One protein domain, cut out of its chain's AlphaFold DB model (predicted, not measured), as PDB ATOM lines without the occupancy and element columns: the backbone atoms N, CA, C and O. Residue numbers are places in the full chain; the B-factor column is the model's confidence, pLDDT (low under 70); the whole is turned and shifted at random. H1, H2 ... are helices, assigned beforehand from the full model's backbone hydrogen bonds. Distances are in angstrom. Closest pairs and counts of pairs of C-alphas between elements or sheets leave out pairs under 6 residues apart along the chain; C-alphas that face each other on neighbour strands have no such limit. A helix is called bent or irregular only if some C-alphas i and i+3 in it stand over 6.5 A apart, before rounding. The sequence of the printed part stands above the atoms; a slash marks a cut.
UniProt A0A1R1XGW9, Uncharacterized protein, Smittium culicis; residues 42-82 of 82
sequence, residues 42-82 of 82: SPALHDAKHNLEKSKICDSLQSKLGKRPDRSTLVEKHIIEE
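What this domain is: This is residues 42 to 82 of the 82 residues of an uncharacterized protein of Smittium culicis (UniProt A0A1R1XGW9). What shape do these atoms make? One long helix, H1, sticks out as a free-standing shaft, and a tight link leads from its end to a small head of the short helix H2 and residues 77 to 82. What is it made of? The 41 printed residues hold two named helices, H1 then H2, and no named strand: all helix. The rod is extended, with a radius of gyration of the C-alphas of 17.4 A and spans of 53 by 15 by 10 A.

Where its parts are: Where is H1? It takes residues 43 to 66, 35.6 A from first to last C-alpha, beginning at (186.311, 140.787, 119.654). It is irregular: C-alphas 44 and 47 are 7.3 A apart. Where is H2? It takes residues 71 to 76, ending at C-alpha 76 (166.804, 148.807, 165.148).

How they stand to each other: Do the helices meet? H1 and H2 are apart. Are their backbones within hydrogen-bond range? Every O i to N i+4 pair is in H2, and 18 of 20 are in H1.

The domain as a whole: How long is it? The farthest C-alphas, of Ala 44 and Glu 82, are 52.8 A apart. Any cut or low confidence? The printed part has no cut, and no printed residue is under 70 in pLDDT.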
ATOM      1  N   SER A  42     190.087 141.673 122.600       89.44
ATOM      2  CA  SER A  42     189.819 141.056 121.298       89.44
ATOM      3  C   SER A  42     188.319 140.766 121.115       89.44
ATOM      4  O   SER A  42     187.721 140.198 122.036       89.44
ATOM      5  N   PRO A  43     187.722 141.066 119.942       90.00
ATOM      6  CA  PRO A  43     186.311 140.787 119.654       90.00
ATOM      7  C   PRO A  43     185.904 139.333 119.913       90.00
ATOM      8  O   PRO A  43     184.802 139.071 120.378       90.00
ATOM      9  N   ALA A  44     186.818 138.382 119.695       92.19
ATOM     10  CA  ALA A  44     186.562 136.959 119.923       92.19
ATOM     11  C   ALA A  44     186.347 136.590 121.407       92.19
ATOM     12  O   ALA A  44     185.820 135.522 121.702       92.19
ATOM     13  N   LEU A  45     186.767 137.445 122.347       92.19
ATOM     14  CA  LEU A  45     186.654 137.206 123.791       92.19
ATOM     15  C   LEU A  45     185.542 138.029 124.456       92.19
ATOM     16  O   LEU A  45     185.333 137.887 125.663       92.19
ATOM     17  N   HIS A  46     184.841 138.890 123.709       90.69
ATOM     18  CA  HIS A  46     183.788 139.753 124.261       90.69
ATOM     19  C   HIS A  46     182.688 138.930 124.935       90.69
ATOM     20  O   HIS A  46     182.349 139.197 126.089       90.69
ATOM     21  N   ASP A  47     182.229 137.868 124.275       91.44
ATOM     22  CA  ASP A  47     181.172 136.992 124.794       91.44
ATOM     23  C   ASP A  47     181.597 136.273 126.078       91.44
ATOM     24  O   ASP A  47     180.861 136.243 127.067       91.44
ATOM     25  N   ALA A  48     182.817 135.729 126.099       93.94
ATOM     26  CA  ALA A  48     183.355 135.040 127.270       93.94
ATOM     27  C   ALA A  48     183.470 135.989 128.474       93.94
ATOM     28  O   ALA A  48     183.085 135.634 129.591       93.94
ATOM     29  N   LYS A  49     183.946 137.218 128.241       92.75
ATOM     30  CA  LYS A  49     184.033 138.260 129.268       92.75
ATOM     31  C   LYS A  49     182.648 138.633 129.801       92.75
ATOM     32  O   LYS A  49     182.463 138.663 131.016       92.75
ATOM     33  N   HIS A  50     181.683 138.869 128.914       92.56
ATOM     34  CA  HIS A  50     180.324 139.248 129.292       92.56
ATOM     35  C   HIS A  50     179.637 138.158 130.127       92.56
ATOM     36  O   HIS A  50     179.060 138.442 131.177       92.56
ATOM     37  N   ASN A  51     179.764 136.894 129.717       95.50
ATOM     38  CA  ASN A  51     179.211 135.762 130.459       95.50
ATOM     39  C   ASN A  51     179.829 135.636 131.857       95.50
ATOM     40  O   ASN A  51     179.113 135.408 132.835       95.50
ATOM     41  N   LEU A  52     181.143 135.840 131.971       95.94
ATOM     42  CA  LEU A  52     181.831 135.835 133.259       95.94
ATOM     43  C   LEU A  52     181.376 136.991 134.161       95.94
ATOM     44  O   LEU A  52     181.123 136.779 135.346       95.94
ATOM     45  N   GLU A  53     181.269 138.207 133.622       95.06
ATOM     46  CA  GLU A  53     180.758 139.376 134.351       95.06
ATOM     47  C   GLU A  53     179.338 139.123 134.866       95.06
ATOM     48  O   GLU A  53     179.059 139.338 136.048       95.06
ATOM     49  N   LYS A  54     178.464 138.578 134.015       97.62
ATOM     50  CA  LYS A  54     177.095 138.212 134.385       97.62
ATOM     51  C   LYS A  54     177.060 137.168 135.502       97.62
ATOM     52  O   LYS A  54     176.314 137.356 136.462       97.62
ATOM     53  N   SER A  55     177.869 136.110 135.411       98.06
ATOM     54  CA  SER A  55     177.951 135.079 136.456       98.06
ATOM     55  C   SER A  55     178.381 135.682 137.790       98.06
ATOM     56  O   SER A  55     177.697 135.506 138.791       98.06
ATOM     57  N   LYS A  56     179.446 136.496 137.796       98.12
ATOM     58  CA  LYS A  56     179.934 137.166 139.011       98.12
ATOM     59  C   LYS A  56     178.868 138.048 139.663       98.12
ATOM     60  O   LYS A  56     178.751 138.075 140.888       98.12
ATOM     61  N   ILE A  57     178.099 138.783 138.855       98.06
ATOM     62  CA  ILE A  57     176.990 139.608 139.350       98.06
ATOM     63  C   ILE A  57     175.888 138.722 139.930       98.06
ATOM     64  O   ILE A  57     175.383 139.030 141.007       98.06
ATOM     65  N   CYS A  58     175.538 137.628 139.253       98.19
ATOM     66  CA  CYS A  58     174.522 136.685 139.711       98.19
ATOM     67  C   CYS A  58     174.896 136.070 141.067       98.19
ATOM     68  O   CYS A  58     174.109 136.157 142.006       98.19
ATOM     69  N   ASP A  59     176.126 135.577 141.207       98.06
ATOM     70  CA  ASP A  59     176.628 134.974 142.445       98.06
ATOM     71  C   ASP A  59     176.650 135.991 143.599       98.06
ATOM     72  O   ASP A  59     176.210 135.716 144.721       98.06
ATOM     73  N   SER A  60     177.119 137.213 143.318       97.94
ATOM     74  CA  SER A  60     177.136 138.318 144.284       97.94
ATOM     75  C   SER A  60     175.724 138.717 144.716       97.94
ATOM     76  O   SER A  60     175.463 138.910 145.908       97.94
ATOM     77  N   LEU A  61     174.792 138.803 143.765       98.12
ATOM     78  CA  LEU A  61     173.393 139.111 144.030       98.12
ATOM     79  C   LEU A  61     172.740 138.014 144.874       98.12
ATOM     80  O   LEU A  61     172.106 138.330 145.877       98.12
ATOM     81  N   GLN A  62     172.942 136.744 144.525       98.06
ATOM     82  CA  GLN A  62     172.413 135.605 145.272       98.06
ATOM     83  C   GLN A  62     172.897 135.617 146.728       98.06
ATOM     84  O   GLN A  62     172.095 135.479 147.649       98.06
ATOM     85  N   SER A  63     174.192 135.859 146.950       97.56
ATOM     86  CA  SER A  63     174.767 135.971 148.296       97.56
ATOM     87  C   SER A  63     174.157 137.127 149.101       97.56
ATOM     88  O   SER A  63     173.811 136.960 150.273       97.56
ATOM     89  N   LYS A  64     173.966 138.298 148.475       97.31
ATOM     90  CA  LYS A  64     173.349 139.471 149.120       97.31
ATOM     91  C   LYS A  64     171.871 139.261 149.433       97.31
ATOM     92  O   LYS A  64     171.421 139.682 150.492       97.31
ATOM     93  N   LEU A  65     171.134 138.601 148.542       96.94
ATOM     94  CA  LEU A  65     169.728 138.265 148.764       96.94
ATOM     95  C   LEU A  65     169.568 137.241 149.891       96.94
ATOM     96  O   LEU A  65     168.686 137.409 150.726       96.94
ATOM     97  N   GLY A  66     170.448 136.237 149.972       96.19
ATOM     98  CA  GLY A  66     170.439 135.264 151.069       96.19
ATOM     99  C   GLY A  66     170.767 135.871 152.438       96.19
ATOM    100  O   GLY A  66     170.328 135.355 153.458       96.19
ATOM    101  N   LYS A  67     171.508 136.984 152.469       95.69
ATOM    102  CA  LYS A  67     171.843 137.740 153.689       95.69
ATOM    103  C   LYS A  67     170.991 138.998 153.866       95.69
ATOM    104  O   LYS A  67     171.396 139.907 154.593       95.69
ATOM    105  N   ARG A  68     169.860 139.104 153.163       96.75
ATOM    106  CA  ARG A  68     169.004 140.290 153.215       96.75
ATOM    107  C   ARG A  68     168.458 140.464 154.644       96.75
ATOM    108  O   ARG A  68     167.778 139.558 155.112       96.75
ATOM    109  N   PRO A  69     168.737 141.589 155.329       96.06
ATOM    110  CA  PRO A  69     168.221 141.826 156.674       96.06
ATOM    111  C   PRO A  69     166.703 141.996 156.682       96.06
ATOM    112  O   PRO A  69     166.132 142.562 155.743       96.06
ATOM    113  N   ASP A  70     166.078 141.570 157.774       94.94
ATOM    114  CA  ASP A  70     164.658 141.788 158.019       94.94
ATOM    115  C   ASP A  70     164.357 143.250 158.363       94.94
ATOM    116  O   ASP A  70     165.227 144.015 158.794       94.94
ATOM    117  N   ARG A  71     163.088 143.641 158.201       94.81
ATOM    118  CA  ARG A  71     162.631 145.011 158.475       94.81
ATOM    119  C   ARG A  71     162.930 145.435 159.915       94.81
ATOM    120  O   ARG A  71     163.414 146.540 160.121       94.81
ATOM    121  N   SER A  72     162.690 144.558 160.888       94.88
ATOM    122  CA  SER A  72     162.951 144.826 162.308       94.88
ATOM    123  C   SER A  72     164.415 145.198 162.560       94.88
ATOM    124  O   SER A  72     164.691 146.206 163.200       94.88
ATOM    125  N   THR A  73     165.355 144.452 161.973       94.69
ATOM    126  CA  THR A  73     166.794 144.743 162.064       94.69
ATOM    127  C   THR A  73     167.160 146.083 161.421       94.69
ATOM    128  O   THR A  73     168.110 146.735 161.847       94.69
ATOM    129  N   LEU A  74     166.442 146.507 160.377       96.25
ATOM    130  CA  LEU A  74     166.663 147.808 159.745       96.25
ATOM    131  C   LEU A  74     166.121 148.972 160.595       96.25
ATOM    132  O   LEU A  74     166.777 150.014 160.636       96.25
ATOM    133  N   VAL A  75     164.988 148.783 161.287       96.69
ATOM    134  CA  VAL A  75     164.427 149.753 162.251       96.69
ATOM    135  C   VAL A  75     165.356 149.907 163.458       96.69
ATOM    136  O   VAL A  75     165.725 151.022 163.807       96.69
ATOM    137  N   GLU A  76     165.838 148.798 164.032       95.88
ATOM    138  CA  GLU A  76     166.804 148.807 165.148       95.88
ATOM    139  C   GLU A  76     168.083 149.584 164.793       95.88
ATOM    140  O   GLU A  76     168.622 150.355 165.588       95.88
ATOM    141  N   LYS A  77     168.549 149.435 163.550       95.69
ATOM    142  CA  LYS A  77     169.721 150.147 163.027       95.69
ATOM    143  C   LYS A  77     169.435 151.587 162.594       95.69
ATOM    144  O   LYS A  77     170.348 152.228 162.083       95.69
ATOM    145  N   HIS A  78     168.211 152.088 162.783       94.38
ATOM    146  CA  HIS A  78     167.777 153.435 162.396       94.38
ATOM    147  C   HIS A  78     168.001 153.745 160.902       94.38
ATOM    148  O   HIS A  78     168.254 154.884 160.516       94.38
ATOM    149  N   ILE A  79     167.941 152.718 160.045       96.25
ATOM    150  CA  ILE A  79     168.052 152.866 158.581       96.25
ATOM    151  C   ILE A  79     166.685 153.208 157.976       96.25
ATOM    152  O   ILE A  79     166.610 153.881 156.950       96.25
ATOM    153  N   ILE A  80     165.609 152.728 158.603       94.44
ATOM    154  CA  ILE A  80     164.217 152.990 158.227       94.44
ATOM    155  C   ILE A  80     163.400 153.311 159.482       94.44
ATOM    156  O   ILE A  80     163.744 152.851 160.570       94.44
ATOM    157  N   GLU A  81     162.320 154.071 159.316       90.06
ATOM    158  CA  GLU A  81     161.360 154.371 160.385       90.06
ATOM    159  C   GLU A  81     160.380 153.200 160.611       90.06
ATOM    160  O   GLU A  81     160.209 152.332 159.737       90.06
ATOM    161  N   GLU A  82     159.787 153.158 161.810       80.69
ATOM    162  CA  GLU A  82     158.871 152.097 162.261       80.69
ATOM    163  C   GLU A  82     157.563 152.031 161.464       80.69
ATOM    164  O   GLU A  82     157.031 153.077 161.039       80.69
TER     165      GLU A  82